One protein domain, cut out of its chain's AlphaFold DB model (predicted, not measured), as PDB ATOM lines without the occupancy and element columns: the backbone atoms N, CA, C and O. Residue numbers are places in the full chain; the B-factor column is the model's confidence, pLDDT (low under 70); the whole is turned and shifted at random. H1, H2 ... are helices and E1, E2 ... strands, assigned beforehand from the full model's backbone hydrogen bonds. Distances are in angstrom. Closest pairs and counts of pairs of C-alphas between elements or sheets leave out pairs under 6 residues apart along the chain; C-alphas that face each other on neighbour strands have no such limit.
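What this domain is: This is residues 135 to 266 of the 410 residues of an uncharacterized protein of Mitsuaria sp. HWN-4 (UniProt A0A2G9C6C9). A long hairpin of two strands, E1 and E2, bends sharply like a bow; helix H3 packs across one half of it, in the hollow, and H1 packs on H3. The hairpin's tip, residues 170 to 175, sticks out, while short E3 pairs with the other end of E2. The 132 printed residues run H1 E1 E2 E3 H2 H3 H4 H5, a mixed class with an antiparallel sheet ordered E1, E2, E3. The whole is elongated, 60 by 33 by 20 A, and only just compact, close to loose, with radius of gyration of the C-alphas 16.9 A.

How they stand to each other: E1, residues 152 to 171, E2, 174 to 194, and E3, 201 to 203, form a twisted meander, each strand the antiparallel neighbour of the one before. In hairpin E1 and E2, N 163 and O 182 are within hydrogen-bond range at 3.0 A; in hairpin E2 and E3, N 193 and O 202, 3.0 A. E1 bends by 87 degrees at residue 159, E2 by 78 at 183. H3, residues 229 to 245, is on the sheet, two layers with the helix on one face, at a height of 8.3 A; the closest C-alphas of E2 and H3, Ala 191 and Ala 237, are 5.4 A apart. H2, residues 209 to 214, stands at the sheet's level, height 0.2 A. H1, residues 135 to 144, touches H3 at residues 235 to 242 alone, at a steep tilt of 51 degrees, the same way; their closest C-alphas, Ser 135 and Tyr 235, are 5.3 A apart. H4, residues 247 to 250, only just touches H3, only at the corner, with 3 pairs of C-alphas within 8 A; the closest, Gly 242 and Leu 250, are 7.1 A apart. H5, residues 256 to 266, is close to but not clearly touching H3; their closest C-alphas, Arg 236 and Glu 258, are 8.0 A apart. Every O i to N i+4 pair is within hydrogen-bond range in H1, H2 and H3; H5 has 3 of 7, beside 5 of 8 O i to N i+3 pairs, and H4 is too short for such a pair.

Where its parts are: E1 spans 45.5 A, E2 52.0 A and H3 24.3 A from first to last C-alpha. E2 begins at C-alpha 174 (-74.152, -8.791, -22.534); H5 ends at C-alpha 266 (-66.357, 0.957, -33.855).

The domain as a whole: The two farthest C-alphas, Asp 172 and Ala 197, are 61.3 A apart. The printed part has no cut; the link from H2 to H3, residues 215 to 228, is long. Residues 174 and 263 to 266 have pLDDT under 70.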
ATOM      1  N   SER A 135     -53.813  -1.712 -51.034       93.44
ATOM      2  CA  SER A 135     -52.378  -1.718 -50.705       93.44
ATOM      3  C   SER A 135     -51.494  -2.030 -51.922       93.44
ATOM      4  O   SER A 135     -50.376  -1.532 -52.035       93.44
ATOM      5  N   GLN A 136     -52.008  -2.805 -52.881       93.81
ATOM      6  CA  GLN A 136     -51.325  -3.078 -54.148       93.81
ATOM      7  C   GLN A 136     -51.146  -1.814 -54.993       93.81
ATOM      8  O   GLN A 136     -50.068  -1.599 -55.549       93.81
ATOM      9  N   TRP A 137     -52.173  -0.964 -55.058       94.44
ATOM     10  CA  TRP A 137     -52.101   0.323 -55.740       94.44
ATOM     11  C   TRP A 137     -51.101   1.259 -55.077       94.44
ATOM     12  O   TRP A 137     -50.313   1.884 -55.773       94.44
ATOM     13  N   ILE A 138     -51.069   1.298 -53.742       94.62
ATOM     14  CA  ILE A 138     -50.081   2.085 -52.989       94.62
ATOM     15  C   ILE A 138     -48.655   1.682 -53.383       94.62
ATOM     16  O   ILE A 138     -47.839   2.538 -53.718       94.62
ATOM     17  N   ILE A 139     -48.365   0.376 -53.401       95.31
ATOM     18  CA  ILE A 139     -47.049  -0.140 -53.804       95.31
ATOM     19  C   ILE A 139     -46.730   0.258 -55.251       95.31
ATOM     20  O   ILE A 139     -45.621   0.706 -55.533       95.31
ATOM     21  N   ALA A 140     -47.692   0.109 -56.165       94.25
ATOM     22  CA  ALA A 140     -47.511   0.476 -57.568       94.25
ATOM     23  C   ALA A 140     -47.248   1.981 -57.738       94.25
ATOM     24  O   ALA A 140     -46.296   2.352 -58.417       94.25
ATOM     25  N   ALA A 141     -48.023   2.829 -57.062       92.81
ATOM     26  CA  ALA A 141     -47.877   4.280 -57.102       92.81
ATOM     27  C   ALA A 141     -46.517   4.738 -56.552       92.81
ATOM     28  O   ALA A 141     -45.875   5.598 -57.148       92.81
ATOM     29  N   ILE A 142     -46.038   4.135 -55.457       93.62
ATOM     30  CA  ILE A 142     -44.697   4.413 -54.910       93.62
ATOM     31  C   ILE A 142     -43.601   3.990 -55.897       93.62
ATOM     32  O   ILE A 142     -42.589   4.673 -56.019       93.62
ATOM     33  N   ASN A 143     -43.783   2.873 -56.600       93.88
ATOM     34  CA  ASN A 143     -42.794   2.387 -57.562       93.88
ATOM     35  C   ASN A 143     -42.749   3.227 -58.846       93.88
ATOM     36  O   ASN A 143     -41.687   3.326 -59.457       93.88
ATOM     37  N   ASP A 144     -43.879   3.805 -59.254       91.69
ATOM     38  CA  ASP A 144     -44.012   4.573 -60.499       91.69
ATOM     39  C   ASP A 144     -43.725   6.075 -60.325       91.69
ATOM     40  O   ASP A 144     -43.469   6.779 -61.296       91.69
ATOM     41  N   CYS A 145     -43.688   6.590 -59.091       90.06
ATOM     42  CA  CYS A 145     -43.557   8.032 -58.836       90.06
ATOM     43  C   CYS A 145     -42.229   8.663 -59.288       90.06
ATOM     44  O   CYS A 145     -42.069   9.880 -59.206       90.06
ATOM     45  N   GLY A 146     -41.244   7.858 -59.698       90.06
ATOM     46  CA  GLY A 146     -39.945   8.326 -60.187       90.06
ATOM     47  C   GLY A 146     -39.055   8.988 -59.128       90.06
ATOM     48  O   GLY A 146     -37.944   9.405 -59.450       90.06
ATOM     49  N   ARG A 147     -39.504   9.079 -57.869       91.31
ATOM     50  CA  ARG A 147     -38.728   9.623 -56.742       91.31
ATOM     51  C   ARG A 147     -37.889   8.556 -56.038       91.31
ATOM     52  O   ARG A 147     -36.796   8.846 -55.548       91.31
ATOM     53  N   PHE A 148     -38.390   7.326 -55.992       94.81
ATOM     54  CA  PHE A 148     -37.794   6.226 -55.242       94.81
ATOM     55  C   PHE A 148     -37.398   5.067 -56.155       94.81
ATOM     56  O   PHE A 148     -37.971   4.857 -57.222       94.81
ATOM     57  N   SER A 149     -36.431   4.264 -55.712       94.56
ATOM     58  CA  SER A 149     -36.245   2.915 -56.246       94.56
ATOM     59  C   SER A 149     -37.471   2.039 -55.941       94.56
ATOM     60  O   SER A 149     -38.126   2.291 -54.929       94.56
ATOM     61  N   PRO A 150     -37.702   0.937 -56.683       95.12
ATOM     62  CA  PRO A 150     -38.774   0.001 -56.364       95.12
ATOM     63  C   PRO A 150     -38.752  -0.437 -54.896       95.12
ATOM     64  O   PRO A 150     -37.691  -0.805 -54.374       95.12
ATOM     65  N   LEU A 151     -39.922  -0.403 -54.261       95.19
ATOM     66  CA  LEU A 151     -40.148  -0.742 -52.864       95.19
ATOM     67  C   LEU A 151     -39.711  -2.178 -52.584       95.19
ATOM     68  O   LEU A 151     -40.129  -3.128 -53.254       95.19
ATOM     69  N   ARG A 152     -38.857  -2.333 -51.576       95.88
ATOM     70  CA  ARG A 152     -38.355  -3.629 -51.119       95.88
ATOM     71  C   ARG A 152     -38.773  -3.852 -49.680       95.88
ATOM     72  O   ARG A 152     -39.021  -2.911 -48.938       95.88
ATOM     73  N   PHE A 153     -38.848  -5.120 -49.306       96.81
ATOM     74  CA  PHE A 153     -39.288  -5.534 -47.984       96.81
ATOM     75  C   PHE A 153     -38.233  -6.429 -47.367       96.81
ATOM     76  O   PHE A 153     -37.768  -7.379 -48.002       96.81
ATOM     77  N   GLU A 154     -37.885  -6.127 -46.129       96.06
ATOM     78  CA  GLU A 154     -37.027  -6.947 -45.292       96.06
ATOM     79  C   GLU A 154     -37.904  -7.578 -44.212       96.06
ATOM     80  O   GLU A 154     -38.625  -6.870 -43.511       96.06
ATOM     81  N   ILE A 155     -37.908  -8.912 -44.139       95.50
ATOM     82  CA  ILE A 155     -38.672  -9.669 -43.144       95.50
ATOM     83  C   ILE A 155     -37.679 -10.371 -42.224       95.50
ATOM     84  O   ILE A 155     -36.844 -11.148 -42.684       95.50
ATOM     85  N   MET A 156     -37.792 -10.108 -40.927       94.81
ATOM     86  CA  MET A 156     -36.983 -10.713 -39.875       94.81
ATOM     87  C   MET A 156     -37.870 -11.585 -38.990       94.81
ATOM     88  O   MET A 156     -38.906 -11.134 -38.503       94.81
ATOM     89  N   VAL A 157     -37.473 -12.837 -38.766       93.69
ATOM     90  CA  VAL A 157     -38.197 -13.756 -37.877       93.69
ATOM     91  C   VAL A 157     -37.639 -13.601 -36.463       93.69
ATOM     92  O   VAL A 157     -36.483 -13.936 -36.216       93.69
ATOM     93  N   LEU A 158     -38.455 -13.090 -35.539       88.44
ATOM     94  CA  LEU A 158     -38.081 -12.837 -34.140       88.44
ATOM     95  C   LEU A 158     -38.240 -14.081 -33.254       88.44
ATOM     96  O   LEU A 158     -37.615 -14.172 -32.200       88.44
ATOM     97  N   GLY A 159     -39.040 -15.056 -33.692       90.12
ATOM     98  CA  GLY A 159     -39.246 -16.331 -33.001       90.12
ATOM     99  C   GLY A 159     -40.650 -16.473 -32.423       90.12
ATOM    100  O   GLY A 159     -41.547 -15.693 -32.723       90.12
ATOM    101  N   LYS A 160     -40.875 -17.522 -31.628       88.88
ATOM    102  CA  LYS A 160     -42.195 -17.795 -31.046       88.88
ATOM    103  C   LYS A 160     -42.455 -16.869 -29.861       88.88
ATOM    104  O   LYS A 160     -41.606 -16.759 -28.977       88.88
ATOM    105  N   LYS A 161     -43.632 -16.252 -29.825       86.69
ATOM    106  CA  LYS A 161     -44.108 -15.438 -28.705       86.69
ATOM    107  C   LYS A 161     -45.554 -15.785 -28.390       86.69
ATOM    108  O   LYS A 161     -46.348 -16.047 -29.290       86.69
ATOM    109  N   THR A 162     -45.891 -15.735 -27.111       85.38
ATOM    110  CA  THR A 162     -47.265 -15.883 -26.633       85.38
ATOM    111  C   THR A 162     -47.768 -14.515 -26.218       85.38
ATOM    112  O   THR A 162     -47.155 -13.867 -25.367       85.38
ATOM    113  N   ILE A 163     -48.852 -14.058 -26.839       81.62
ATOM    114  CA  ILE A 163     -49.404 -12.723 -26.598       81.62
ATOM    115  C   ILE A 163     -50.838 -12.870 -26.090       81.62
ATOM    116  O   ILE A 163     -51.614 -13.617 -26.695       81.62
ATOM    117  N   PRO A 164     -51.210 -12.169 -25.002       79.94
ATOM    118  CA  PRO A 164     -52.594 -12.117 -24.564       79.94
ATOM    119  C   PRO A 164     -53.415 -11.297 -25.566       79.94
ATOM    120  O   PRO A 164     -53.125 -10.125 -25.811       79.94
ATOM    121  N   TYR A 165     -54.445 -11.914 -26.133       78.75
ATOM    122  CA  TYR A 165     -55.437 -11.286 -26.997       78.75
ATOM    123  C   TYR A 165     -56.795 -11.286 -26.292       78.75
ATOM    124  O   TYR A 165     -57.230 -12.306 -25.758       78.75
ATOM    125  N   VAL A 166     -57.468 -10.138 -26.262       77.62
ATOM    126  CA  VAL A 166     -58.784 -10.015 -25.628       77.62
ATOM    127  C   VAL A 166     -59.859 -10.212 -26.688       77.62
ATOM    128  O   VAL A 166     -60.130  -9.321 -27.489       77.62
ATOM    129  N   THR A 167     -60.506 -11.374 -26.674       74.00
ATOM    130  CA  THR A 167     -61.661 -11.657 -27.525       74.00
ATOM    131  C   THR A 167     -62.926 -11.187 -26.820       74.00
ATOM    132  O   THR A 167     -63.234 -11.604 -25.703       74.00
ATOM    133  N   THR A 168     -63.690 -10.320 -27.476       76.75
ATOM    134  CA  THR A 168     -65.053 -10.009 -27.041       76.75
ATOM    135  C   THR A 168     -66.000 -11.079 -27.577       76.75
ATOM    136  O   THR A 168     -65.997 -11.346 -28.776       76.75
ATOM    137  N   TYR A 169     -66.835 -11.648 -26.717       77.19
ATOM    138  CA  TYR A 169     -67.929 -12.532 -27.100       77.19
ATOM    139  C   TYR A 169     -69.235 -12.050 -26.459       77.19
ATOM    140  O   TYR A 169     -69.236 -11.401 -25.410       77.19
ATOM    141  N   TRP A 170     -70.351 -12.323 -27.124       72.88
ATOM    142  CA  TRP A 170     -71.679 -12.012 -26.607       72.88
ATOM    143  C   TRP A 170     -72.214 -13.234 -25.868       72.88
ATOM    144  O   TRP A 170     -72.263 -14.325 -26.433       72.88
ATOM    145  N   GLU A 171     -72.593 -13.052 -24.610       75.81
ATOM    146  CA  GLU A 171     -73.235 -14.069 -23.776       75.81
ATOM    147  C   GLU A 171     -74.404 -13.377 -23.068       75.81
ATOM    148  O   GLU A 171     -74.225 -12.307 -22.488       75.81
ATOM    149  N   ASP A 172     -75.615 -13.922 -23.191       72.25
ATOM    150  CA  ASP A 172     -76.839 -13.376 -22.580       72.25
ATOM    151  C   ASP A 172     -77.121 -11.893 -22.900       72.25
ATOM    152  O   ASP A 172     -77.460 -11.099 -22.021       72.25
ATOM    153  N   ASN A 173     -76.956 -11.490 -24.167       71.12
ATOM    154  CA  ASN A 173     -77.117 -10.099 -24.630       71.12
ATOM    155  C   ASN A 173     -76.210  -9.085 -23.890       71.12
ATOM    156  O   ASN A 173     -76.415  -7.872 -23.965       71.12
ATOM    157  N   GLN A 174     -75.187  -9.578 -23.184       68.69
ATOM    158  CA  GLN A 174     -74.152  -8.791 -22.534       68.69
ATOM    159  C   GLN A 174     -72.808  -9.051 -23.213       68.69
ATOM    160  O   GLN A 174     -72.428 -10.180 -23.535       68.69
ATOM    161  N   ARG A 175     -72.058  -7.973 -23.434       75.12
ATOM    162  CA  ARG A 175     -70.711  -8.039 -23.991       75.12
ATOM    163  C   ARG A 175     -69.750  -8.531 -22.906       75.12
ATOM    164  O   ARG A 175     -69.488  -7.802 -21.950       75.12
ATOM    165  N   ARG A 176     -69.200  -9.739 -23.051       80.19
ATOM    166  CA  ARG A 176     -68.144 -10.274 -22.177       80.19
ATOM    167  C   ARG A 176     -66.810 -10.330 -22.911       80.19
ATOM    168  O   ARG A 176     -66.742 -10.483 -24.127       80.19
ATOM    169  N   THR A 177     -65.724 -10.171 -22.168       80.75
ATOM    170  CA  THR A 177     -64.359 -10.213 -22.703       80.75
ATOM    171  C   THR A 177     -63.614 -11.396 -22.109       80.75
ATOM    172  O   THR A 177     -63.541 -11.523 -20.887       80.75
ATOM    173  N   LYS A 178     -63.033 -12.240 -22.962       80.19
ATOM    174  CA  LYS A 178     -62.148 -13.337 -22.570       80.19
ATOM    175  C   LYS A 178     -60.744 -13.041 -23.067       80.19
ATOM    176  O   LYS A 178     -60.544 -12.799 -24.254       80.19
ATOM    177  N   THR A 179     -59.771 -13.089 -22.168       81.44
ATOM    178  CA  THR A 179     -58.360 -13.019 -22.549       81.44
ATOM    179  C   THR A 179     -57.887 -14.416 -22.923       81.44
ATOM    180  O   THR A 179     -57.879 -15.317 -22.083       81.44
ATOM    181  N   GLU A 180     -57.500 -14.602 -24.178       78.69
ATOM    182  CA  GLU A 180     -56.922 -15.839 -24.692       78.69
ATOM    183  C   GLU A 180     -55.461 -15.605 -25.070       78.69
ATOM    184  O   GLU A 180     -55.098 -14.586 -25.651       78.69
ATOM    185  N   ASN A 181     -54.598 -16.551 -24.715       81.88
ATOM    186  CA  ASN A 181     -53.190 -16.491 -25.079       81.88
ATOM    187  C   ASN A 181     -53.011 -17.137 -26.450       81.88
ATOM    188  O   ASN A 181     -53.253 -18.335 -26.600       81.88
ATOM    189  N   VAL A 182     -52.580 -16.352 -27.435       81.38
ATOM    190  CA  VAL A 182     -52.316 -16.844 -28.789       81.38
ATOM    191  C   VAL A 182     -50.811 -16.999 -28.962       81.38
ATOM    192  O   VAL A 182     -50.047 -16.049 -28.780       81.38
ATOM    193  N   GLU A 183     -50.379 -18.212 -29.297       85.31
ATOM    194  CA  GLU A 183     -48.998 -18.478 -29.692       85.31
ATOM    195  C   GLU A 183     -48.813 -18.103 -31.161       85.31
ATOM    196  O   GLU A 183     -49.443 -18.676 -32.050       85.31
ATOM    197  N   ILE A 184     -47.937 -17.136 -31.417       86.19
ATOM    198  CA  ILE A 184     -47.599 -16.686 -32.762       86.19
ATOM    199  C   ILE A 184     -46.109 -16.866 -33.039       86.19
ATOM    200  O   ILE A 184     -45.267 -16.829 -32.138       86.19
ATOM    201  N   LEU A 185     -45.773 -17.034 -34.315       88.31
ATOM    202  CA  LEU A 185     -44.413 -16.829 -34.792       88.31
ATOM    203  C   LEU A 185     -44.270 -15.345 -35.119       88.31
ATOM    204  O   LEU A 185     -44.806 -14.889 -36.121       88.31
ATOM    205  N   ASP A 186     -43.580 -14.594 -34.270       90.56
ATOM    206  CA  ASP A 186     -43.403 -13.164 -34.467       90.56
ATOM    207  C   ASP A 186     -42.430 -12.907 -35.624       90.56
ATOM    208  O   ASP A 186     -41.296 -13.407 -35.657       90.56
ATOM    209  N   LYS A 187     -42.902 -12.129 -36.593       93.56
ATOM    210  CA  LYS A 187     -42.138 -11.649 -37.742       93.56
ATOM    211  C   LYS A 187     -42.247 -10.137 -37.772       93.56
ATOM    212  O   LYS A 187     -43.311  -9.593 -37.487       93.56
ATOM    213  N   LEU A 188     -41.165  -9.481 -38.153       94.50
ATOM    214  CA  LEU A 188     -41.080  -8.040 -38.328       94.50
ATOM    215  C   LEU A 188     -40.808  -7.739 -39.792       94.50
ATOM    216  O   LEU A 188     -39.956  -8.379 -40.404       94.50
ATOM    217  N   CYS A 189     -41.531  -6.777 -40.351       95.62
ATOM    218  CA  CYS A 189     -41.328  -6.302 -41.707       95.62
ATOM    219  C   CYS A 189     -41.014  -4.810 -41.716       95.62
ATOM    220  O   CYS A 189     -41.694  -4.020 -41.059       95.62
ATOM    221  N   VAL A 190     -40.000  -4.445 -42.495       96.38
ATOM    222  CA  VAL A 190     -39.643  -3.063 -42.815       96.38
ATOM    223  C   VAL A 190     -39.654  -2.920 -44.330       96.38
ATOM    224  O   VAL A 190     -39.017  -3.704 -45.043       96.38
ATOM    225  N   ALA A 191     -40.385  -1.927 -44.829       96.31
ATOM    226  CA  ALA A 191     -40.303  -1.520 -46.220       96.31
ATOM    227  C   ALA A 191     -39.192  -0.480 -46.369       96.31
ATOM    228  O   ALA A 191     -39.082   0.432 -45.553       96.31
ATOM    229  N   TRP A 192     -38.371  -0.601 -47.405       95.88
ATOM    230  CA  TRP A 192     -37.291   0.342 -47.658       95.88
ATOM    231  C   TRP A 192     -37.167   0.685 -49.137       95.88
ATOM    232  O   TRP A 192     -37.482  -0.118 -50.024       95.88
ATOM    233  N   VAL A 193     -36.663   1.890 -49.391       96.56
ATOM    234  CA  VAL A 193     -36.322   2.394 -50.725       96.56
ATOM    235  C   VAL A 193     -35.010   3.160 -50.681       96.56
ATOM    236  O   VAL A 193     -34.547   3.569 -49.617       96.56
ATOM    237  N   LYS A 194     -34.424   3.388 -51.855       95.50
ATOM    238  CA  LYS A 194     -33.402   4.411 -52.059       95.50
ATOM    239  C   LYS A 194     -34.041   5.604 -52.753       95.50
ATOM    240  O   LYS A 194     -34.668   5.423 -53.798       95.50
ATOM    241  N   GLU A 195     -33.903   6.797 -52.190       94.31
ATOM    242  CA  GLU A 195     -34.323   8.021 -52.876       94.31
ATOM    243  C   GLU A 195     -33.361   8.301 -54.036       94.31
ATOM    244  O   GLU A 195     -32.144   8.260 -53.873       94.31
ATOM    245  N   LEU A 196     -33.892   8.542 -55.237       91.88
ATOM    246  CA  LEU A 196     -33.068   8.676 -56.443       91.88
ATOM    247  C   LEU A 196     -32.294   9.999 -56.488       91.88
ATOM    248  O   LEU A 196     -31.252  10.072 -57.135       91.88
ATOM    249  N   ALA A 197     -32.789  11.029 -55.798       90.88
ATOM    250  CA  ALA A 197     -32.145  12.338 -55.736       90.88
ATOM    251  C   ALA A 197     -30.932  12.356 -54.790       90.88
ATOM    252  O   ALA A 197     -29.893  12.910 -55.137       90.88
ATOM    253  N   THR A 198     -31.068  11.762 -53.603       91.56
ATOM    254  CA  THR A 198     -30.059  11.798 -52.528       91.56
ATOM    255  C   THR A 198     -29.222  10.521 -52.461       91.56
ATOM    256  O   THR A 198     -28.062  10.558 -52.059       91.56
ATOM    257  N   GLY A 199     -29.775   9.387 -52.895       90.56
ATOM    258  CA  GLY A 199     -29.184   8.061 -52.716       90.56
ATOM    259  C   GLY A 199     -29.407   7.469 -51.320       90.56
ATOM    260  O   GLY A 199     -28.961   6.344 -51.072       90.56
ATOM    261  N   ASP A 200     -30.108   8.183 -50.434       92.69
ATOM    262  CA  ASP A 200     -30.319   7.777 -49.048       92.69
ATOM    263  C   ASP A 200     -31.331   6.631 -48.940       92.69
ATOM    264  O   ASP A 200     -32.307   6.542 -49.695       92.69
ATOM    265  N   ARG A 201     -31.085   5.729 -47.983       94.62
ATOM    266  CA  ARG A 201     -31.999   4.628 -47.660       94.62
ATOM    267  C   ARG A 201     -33.074   5.143 -46.705       94.62
ATOM    268  O   ARG A 201     -32.768   5.499 -45.572       94.62
ATOM    269  N   LEU A 202     -34.319   5.142 -47.167       94.50
ATOM    270  CA  LEU A 202     -35.495   5.472 -46.366       94.50
ATOM    271  C   LEU A 202     -36.191   4.183 -45.945       94.50
ATOM    272  O   LEU A 202     -36.338   3.265 -46.755       94.50
ATOM    273  N   GLU A 203     -36.629   4.125 -44.692       95.56
ATOM    274  CA  GLU A 203     -37.221   2.933 -44.088       95.56
ATOM    275  C   GLU A 203     -38.567   3.267 -43.454       95.56
ATOM    276  O   GLU A 203     -38.738   4.310 -42.824       95.56
ATOM    277  N   SER A 204     -39.539   2.376 -43.621       94.94
ATOM    278  CA  SER A 204     -40.821   2.474 -42.938       94.94
ATOM    279  C   SER A 204     -40.663   2.156 -41.450       94.94
ATOM    280  O   SER A 204     -39.756   1.410 -41.068       94.94
ATOM    281  N   PRO A 205     -41.607   2.601 -40.605       94.50
ATOM    282  CA  PRO A 205     -41.745   2.038 -39.271       94.50
ATOM    283  C   PRO A 205     -41.839   0.502 -39.345       94.50
ATOM    284  O   PRO A 205     -42.504  -0.017 -40.253       94.50
ATOM    285  N   PRO A 206     -41.173  -0.232 -38.437       94.06
ATOM    286  CA  PRO A 206     -41.250  -1.682 -38.401       94.06
ATOM    287  C   PRO A 206     -42.635  -2.127 -37.940       94.06
ATOM    288  O   PRO A 206     -43.181  -1.603 -36.968       94.06
ATOM    289  N   ILE A 207     -43.183  -3.129 -38.619       93.75
ATOM    290  CA  ILE A 207     -44.489  -3.704 -38.292       93.75
ATOM    291  C   ILE A 207     -44.280  -5.162 -37.933       93.75
ATOM    292  O   ILE A 207     -43.628  -5.894 -38.679       93.75
ATOM    293  N   SER A 208     -44.819  -5.576 -36.791       93.50
ATOM    294  CA  SER A 208     -44.702  -6.942 -36.297       93.50
ATOM    295  C   SER A 208     -46.044  -7.656 -36.234       93.50
ATOM    296  O   SER A 208     -47.106  -7.032 -36.153       93.50
ATOM    297  N   ILE A 209     -46.002  -8.988 -36.227       91.19
ATOM    298  CA  ILE A 209     -47.200  -9.801 -35.981       91.19
ATOM    299  C   ILE A 209     -47.684  -9.577 -34.544       91.19
ATOM    300  O   ILE A 209     -48.887  -9.534 -34.304       91.19
ATOM    301  N   GLU A 210     -46.769  -9.330 -33.602       90.62
ATOM    302  CA  GLU A 210     -47.123  -8.891 -32.251       90.62
ATOM    303  C   GLU A 210     -48.020  -7.642 -32.239       90.62
ATOM    304  O   GLU A 210     -49.042  -7.627 -31.548       90.62
ATOM    305  N   MET A 211     -47.681  -6.617 -33.029       90.19
ATOM    306  CA  MET A 211     -48.532  -5.435 -33.199       90.19
ATOM    307  C   MET A 211     -49.883  -5.828 -33.805       90.19
ATOM    308  O   MET A 211     -50.917  -5.455 -33.266       90.19
ATOM    309  N   ALA A 212     -49.889  -6.644 -34.862       88.88
ATOM    310  CA  ALA A 212     -51.121  -7.068 -35.526       88.88
ATOM    311  C   ALA A 212     -52.079  -7.863 -34.618       88.88
ATOM    312  O   ALA A 212     -53.292  -7.796 -34.806       88.88
ATOM    313  N   VAL A 213     -51.568  -8.617 -33.639       87.50
ATOM    314  CA  VAL A 213     -52.401  -9.294 -32.628       87.50
ATOM    315  C   VAL A 213     -52.962  -8.291 -31.623       87.50
ATOM    316  O   VAL A 213     -54.145  -8.366 -31.303       87.50
ATOM    317  N   ARG A 214     -52.149  -7.335 -31.150       86.31
ATOM    318  CA  ARG A 214     -52.605  -6.290 -30.212       86.31
ATOM    319  C   ARG A 214     -53.669  -5.381 -30.817       86.31
ATOM    320  O   ARG A 214     -54.642  -5.065 -30.146       86.31
ATOM    321  N   GLU A 215     -53.492  -5.018 -32.080       84.69
ATOM    322  CA  GLU A 215     -54.442  -4.220 -32.861       84.69
ATOM    323  C   GLU A 215     -55.639  -5.053 -33.367       84.69
ATOM    324  O   GLU A 215     -56.569  -4.525 -33.971       84.69
ATOM    325  N   GLY A 216     -55.637  -6.372 -33.140       82.62
ATOM    326  CA  GLY A 216     -56.752  -7.259 -33.475       82.62
ATOM    327  C   GLY A 216     -56.915  -7.578 -34.964       82.62
ATOM    328  O   GLY A 216     -57.970  -8.045 -35.372       82.62
ATOM    329  N   TRP A 217     -55.896  -7.380 -35.800       81.69
ATOM    330  CA  TRP A 217     -55.945  -7.720 -37.232       81.69
ATOM    331  C   TRP A 217     -55.794  -9.233 -37.462       81.69
ATOM    332  O   TRP A 217     -56.430  -9.833 -38.333       81.69
ATOM    333  N   TYR A 218     -54.929  -9.873 -36.672       81.50
ATOM    334  CA  TYR A 218     -54.508 -11.266 -36.877       81.50
ATOM    335  C   TYR A 218     -55.549 -12.297 -36.403       81.50
ATOM    336  O   TYR A 218     -55.731 -13.354 -37.008       81.50
ATOM    337  N   THR A 219     -56.261 -11.987 -35.325       80.44
ATOM    338  CA  THR A 219     -57.138 -12.908 -34.580       80.44
ATOM    339  C   THR A 219     -58.624 -12.759 -34.917       80.44
ATOM    340  O   THR A 219     -59.450 -13.481 -34.360       80.44
ATOM    341  N   LYS A 220     -58.984 -11.869 -35.852       78.06
ATOM    342  CA  LYS A 220     -60.359 -11.740 -36.364       78.06
ATOM    343  C   LYS A 220     -60.876 -13.064 -36.934       78.06
ATOM    344  O   LYS A 220     -60.150 -13.797 -37.611       78.06
ATOM    345  N   ASN A 221     -62.154 -13.356 -36.695       70.69
ATOM    346  CA  ASN A 221     -62.795 -14.551 -37.236       70.69
ATOM    347  C   ASN A 221     -62.827 -14.480 -38.773       70.69
ATOM    348  O   ASN A 221     -63.268 -13.485 -39.342       70.69
ATOM    349  N   GLY A 222     -62.321 -15.514 -39.448       71.50
ATOM    350  CA  GLY A 222     -62.145 -15.508 -40.904       71.50
ATOM    351  C   GLY A 222     -60.960 -14.671 -41.413       71.50
ATOM    352  O   GLY A 222     -60.843 -14.470 -42.624       71.50
ATOM    353  N   SER A 223     -60.065 -14.203 -40.531       76.62
ATOM    354  CA  SER A 223     -58.863 -13.464 -40.928       76.62
ATOM    355  C   SER A 223     -57.954 -14.326 -41.803       76.62
ATOM    356  O   SER A 223     -57.326 -15.286 -41.350       76.62
ATOM    357  N   LYS A 224     -57.836 -13.955 -43.083       82.44
ATOM    358  CA  LYS A 224     -56.875 -14.573 -44.014       82.44
ATOM    359  C   LYS A 224     -55.422 -14.368 -43.575       82.44
ATOM    360  O   LYS A 224     -54.549 -15.124 -44.010       82.44
ATOM    361  N   TRP A 225     -55.161 -13.391 -42.704       84.94
ATOM    362  CA  TRP A 225     -53.820 -13.000 -42.274       84.94
ATOM    363  C   TRP A 225     -53.093 -14.068 -41.458       84.94
ATOM    364  O   TRP A 225     -51.870 -14.075 -41.462       84.94
ATOM    365  N   GLN A 226     -53.804 -15.023 -40.853       84.50
ATOM    366  CA  GLN A 226     -53.164 -16.165 -40.182       84.50
ATOM    367  C   GLN A 226     -52.412 -17.069 -41.167       84.50
ATOM    368  O   GLN A 226     -51.371 -17.629 -40.844       84.50
ATOM    369  N   THR A 227     -52.931 -17.197 -42.391       85.75
ATOM    370  CA  THR A 227     -52.311 -18.002 -43.460       85.75
ATOM    371  C   THR A 227     -51.403 -17.188 -44.381       85.75
ATOM    372  O   THR A 227     -50.590 -17.759 -45.101       85.75
ATOM    373  N   MET A 228     -51.558 -15.861 -44.383       87.94
ATOM    374  CA  MET A 228     -50.875 -14.924 -45.283       87.94
ATOM    375  C   MET A 228     -50.276 -13.751 -44.495       87.94
ATOM    376  O   MET A 228     -50.494 -12.580 -44.816       87.94
ATOM    377  N   ASP A 229     -49.527 -14.076 -43.446       90.38
ATOM    378  CA  ASP A 229     -48.936 -13.113 -42.518       90.38
ATOM    379  C   ASP A 229     -47.926 -12.181 -43.210       90.38
ATOM    380  O   ASP A 229     -47.959 -10.967 -43.022       90.38
ATOM    381  N   GLU A 230     -47.083 -12.704 -44.098       92.12
ATOM    382  CA  GLU A 230     -46.095 -11.890 -44.816       92.12
ATOM    383  C   GLU A 230     -46.722 -10.909 -45.810       92.12
ATOM    384  O   GLU A 230     -46.192  -9.818 -46.017       92.12
ATOM    385  N   VAL A 231     -47.851 -11.272 -46.427       92.94
ATOM    386  CA  VAL A 231     -48.570 -10.376 -47.345       92.94
ATOM    387  C   VAL A 231     -49.166  -9.211 -46.564       92.94
ATOM    388  O   VAL A 231     -48.994  -8.059 -46.963       92.94
ATOM    389  N   MET A 232     -49.793  -9.508 -45.421       92.50
ATOM    390  CA  MET A 232     -50.314  -8.501 -44.497       92.50
ATOM    391  C   MET A 232     -49.222  -7.513 -44.089       92.50
ATOM    392  O   MET A 232     -49.375  -6.305 -44.275       92.50
ATOM    393  N   LEU A 233     -48.086  -8.030 -43.613       93.94
ATOM    394  CA  LEU A 233     -46.970  -7.209 -43.157       93.94
ATOM    395  C   LEU A 233     -46.425  -6.301 -44.268       93.94
ATOM    396  O   LEU A 233     -46.201  -5.116 -44.031       93.94
ATOM    397  N   ARG A 234     -46.262  -6.819 -45.493       94.94
ATOM    398  CA  ARG A 234     -45.791  -6.021 -46.640       94.94
ATOM    399  C   ARG A 234     -46.775  -4.916 -47.011       94.94
ATOM    400  O   ARG A 234     -46.360  -3.784 -47.242       94.94
ATOM    401  N   TYR A 235     -48.068  -5.223 -47.057       95.06
ATOM    402  CA  TYR A 235     -49.106  -4.241 -47.376       95.06
ATOM    403  C   TYR A 235     -49.165  -3.117 -46.340       95.06
ATOM    404  O   TYR A 235     -49.198  -1.942 -46.708       95.06
ATOM    405  N   ARG A 236     -49.069  -3.457 -45.051       92.88
ATOM    406  CA  ARG A 236     -49.026  -2.462 -43.973       92.88
ATOM    407  C   ARG A 236     -47.754  -1.627 -44.019       92.88
ATOM    408  O   ARG A 236     -47.831  -0.403 -43.938       92.88
ATOM    409  N   ALA A 237     -46.602  -2.262 -44.227       95.25
ATOM    410  CA  ALA A 237     -45.326  -1.558 -44.297       95.25
ATOM    411  C   ALA A 237     -45.296  -0.582 -45.484       95.25
ATOM    412  O   ALA A 237     -44.824   0.545 -45.344       95.25
ATOM    413  N   ALA A 238     -45.877  -0.970 -46.625       95.56
ATOM    414  CA  ALA A 238     -46.029  -0.095 -47.784       95.56
ATOM    415  C   ALA A 238     -46.973   1.090 -47.526       95.56
ATOM    416  O   ALA A 238     -46.638   2.217 -47.888       95.56
ATOM    417  N   SER A 239     -48.121   0.857 -46.879       94.19
ATOM    418  CA  SER A 239     -49.049   1.930 -46.497       94.19
ATOM    419  C   SER A 239     -48.382   2.943 -45.561       94.19
ATOM    420  O   SER A 239     -48.433   4.150 -45.802       94.19
ATOM    421  N   PHE A 240     -47.678   2.463 -44.531       94.25
ATOM    422  CA  PHE A 240     -46.970   3.324 -43.580       94.25
ATOM    423  C   PHE A 240     -45.849   4.112 -44.258       94.25
ATOM    424  O   PHE A 240     -45.707   5.309 -44.007       94.25
ATOM    425  N   PHE A 241     -45.097   3.468 -45.155       95.44
ATOM    426  CA  PHE A 241     -44.086   4.143 -45.963       95.44
ATOM    427  C   PHE A 241     -44.697   5.267 -46.811       95.44
ATOM    428  O   PHE A 241     -44.229   6.405 -46.758       95.44
ATOM    429  N   GLY A 242     -45.757   4.958 -47.566       94.00
ATOM    430  CA  GLY A 242     -46.422   5.914 -48.450       94.00
ATOM    431  C   GLY A 242     -46.949   7.126 -47.689       94.00
ATOM    432  O   GLY A 242     -46.712   8.255 -48.101       94.00
ATOM    433  N   LYS A 243     -47.572   6.918 -46.528       92.69
ATOM    434  CA  LYS A 243     -48.053   8.019 -45.679       92.69
ATOM    435  C   LYS A 243     -46.935   8.910 -45.144       92.69
ATOM    436  O   LYS A 243     -47.144  10.112 -45.014       92.69
ATOM    437  N   LEU A 244     -45.783   8.332 -44.805       92.56
ATOM    438  CA  LEU A 244     -44.680   9.071 -44.194       92.56
ATOM    439  C   LEU A 244     -43.874   9.871 -45.225       92.56
ATOM    440  O   LEU A 244     -43.530  11.023 -44.970       92.56
ATOM    441  N   TYR A 245     -43.572   9.268 -46.377       92.31
ATOM    442  CA  TYR A 245     -42.625   9.833 -47.346       92.31
ATOM    443  C   TYR A 245     -43.258  10.351 -48.639       92.31
ATOM    444  O   TYR A 245     -42.619  11.150 -49.330       92.31
ATOM    445  N   ALA A 246     -44.474   9.909 -48.971       91.38
ATOM    446  CA  ALA A 246     -45.179  10.299 -50.193       91.38
ATOM    447  C   ALA A 246     -46.709  10.440 -50.009       91.38
ATOM    448  O   ALA A 246     -47.489   9.827 -50.755       91.38
ATOM    449  N   PRO A 247     -47.182  11.215 -49.010       91.31
ATOM    450  CA  PRO A 247     -48.614  11.384 -48.747       91.31
ATOM    451  C   PRO A 247     -49.377  12.005 -49.929       91.31
ATOM    452  O   PRO A 247     -50.582  11.775 -50.075       91.31
ATOM    453  N   GLU A 248     -48.691  12.758 -50.790       88.88
ATOM    454  CA  GLU A 248     -49.230  13.365 -52.005       88.88
ATOM    455  C   GLU A 248     -49.691  12.331 -53.038       88.88
ATOM    456  O   GLU A 248     -50.723  12.535 -53.675       88.88
ATOM    457  N   LEU A 249     -48.994  11.192 -53.147       88.88
ATOM    458  CA  LEU A 249     -49.368  10.105 -54.061       88.88
ATOM    459  C   LEU A 249     -50.657   9.415 -53.615       88.88
ATOM    460  O   LEU A 249     -51.445   8.947 -54.434       88.88
ATOM    461  N   LEU A 250     -50.874   9.366 -52.301       88.94
ATOM    462  CA  LEU A 250     -52.058   8.763 -51.696       88.94
ATOM    463  C   LEU A 250     -53.219   9.747 -51.578       88.94
ATOM    464  O   LEU A 250     -54.334   9.337 -51.255       88.94
ATOM    465  N   MET A 251     -52.969  11.037 -51.825       87.81
ATOM    466  CA  MET A 251     -53.903  12.133 -51.565       87.81
ATOM    467  C   MET A 251     -54.433  12.131 -50.119       87.81
ATOM    468  O   MET A 251     -55.576  12.510 -49.865       87.81
ATOM    469  N   GLY A 252     -53.611  11.664 -49.173       87.06
ATOM    470  CA  GLY A 252     -53.982  11.519 -47.762       87.06
ATOM    471  C   GLY A 252     -54.946  10.368 -47.444       87.06
ATOM    472  O   GLY A 252     -55.396  10.270 -46.303       87.06
ATOM    473  N   LEU A 253     -55.270   9.497 -48.405       91.00
ATOM    474  CA  LEU A 253     -56.123   8.335 -48.153       91.00
ATOM    475  C   LEU A 253     -55.356   7.190 -47.479       91.00
ATOM    476  O   LEU A 253     -54.159   6.990 -47.691       91.00
ATOM    477  N   GLN A 254     -56.085   6.416 -46.680       91.31
ATOM    478  CA  GLN A 254     -55.595   5.200 -46.033       91.31
ATOM    479  C   GLN A 254     -55.678   3.998 -46.978       91.31
ATOM    480  O   GLN A 254     -56.354   4.052 -48.016       91.31
ATOM    481  N   SER A 255     -55.002   2.903 -46.616       93.19
ATOM    482  CA  SER A 255     -55.204   1.650 -47.334       93.19
ATOM    483  C   SER A 255     -56.543   1.021 -46.953       93.19
ATOM    484  O   SER A 255     -57.055   1.205 -45.848       93.19
ATOM    485  N   ARG A 256     -57.121   0.257 -47.877       92.38
ATOM    486  CA  ARG A 256     -58.365  -0.488 -47.685       92.38
ATOM    487  C   ARG A 256     -58.276  -1.365 -46.443       92.38
ATOM    488  O   ARG A 256     -59.195  -1.376 -45.636       92.38
ATOM    489  N   GLU A 257     -57.162  -2.074 -46.296       88.69
ATOM    490  CA  GLU A 257     -56.952  -2.999 -45.193       88.69
ATOM    491  C   GLU A 257     -56.925  -2.268 -43.842       88.69
ATOM    492  O   GLU A 257     -57.330  -2.842 -42.840       88.69
ATOM    493  N   GLU A 258     -56.455  -1.020 -43.781       87.19
ATOM    494  CA  GLU A 258     -56.521  -0.206 -42.558       87.19
ATOM    495  C   GLU A 258     -57.922   0.336 -42.293       87.19
ATOM    496  O   GLU A 258     -58.364   0.338 -41.146       87.19
ATOM    497  N   ALA A 259     -58.625   0.773 -43.338       86.81
ATOM    498  CA  ALA A 259     -59.984   1.280 -43.207       86.81
ATOM    499  C   ALA A 259     -60.947   0.193 -42.706       86.81
ATOM    500  O   ALA A 259     -61.747   0.458 -41.813       86.81
ATOM    501  N   GLU A 260     -60.822  -1.035 -43.221       83.50
ATOM    502  CA  GLU A 260     -61.598  -2.197 -42.766       83.50
ATOM    503  C   GLU A 260     -61.330  -2.539 -41.288       83.50
ATOM    504  O   GLU A 260     -62.216  -3.044 -40.603       83.50
ATOM    505  N   ASP A 261     -60.144  -2.229 -40.755       78.12
ATOM    506  CA  ASP A 261     -59.829  -2.540 -39.360       78.12
ATOM    507  C   ASP A 261     -60.434  -1.580 -38.344       78.12
ATOM    508  O   ASP A 261     -60.845  -2.028 -37.273       78.12
ATOM    509  N   ILE A 262     -60.484  -0.287 -38.673       74.00
ATOM    510  CA  ILE A 262     -61.036   0.760 -37.797       74.00
ATOM    511  C   ILE A 262     -62.517   0.488 -37.512       74.00
ATOM    512  O   ILE A 262     -62.986   0.645 -36.388       74.00
ATOM    513  N   ILE A 263     -63.236   0.035 -38.532       59.03
ATOM    514  CA  ILE A 263     -64.683  -0.162 -38.497       59.03
ATOM    515  C   ILE A 263     -65.077  -1.240 -37.496       59.03
ATOM    516  O   ILE A 263     -65.972  -1.046 -36.677       59.03
ATOM    517  N   ASP A 264     -64.366  -2.365 -37.500       55.47
ATOM    518  CA  ASP A 264     -64.672  -3.451 -36.572       55.47
ATOM    519  C   ASP A 264     -64.456  -3.026 -35.109       55.47
ATOM    520  O   ASP A 264     -65.170  -3.511 -34.230       55.47
ATOM    521  N   MET A 265     -63.537  -2.089 -34.830       53.00
ATOM    522  CA  MET A 265     -63.386  -1.515 -33.486       53.00
ATOM    523  C   MET A 265     -64.579  -0.626 -33.090       53.00
ATOM    524  O   MET A 265     -64.945  -0.596 -31.913       53.00
ATOM    525  N   GLU A 266     -65.204   0.063 -34.053       50.06
ATOM    526  CA  GLU A 266     -66.357   0.957 -33.855       50.06
ATOM    527  C   GLU A 266     -67.721   0.242 -33.829       50.06
ATOM    528  O   GLU A 266     -68.718   0.879 -33.501       50.06
TER     529      GLU A 266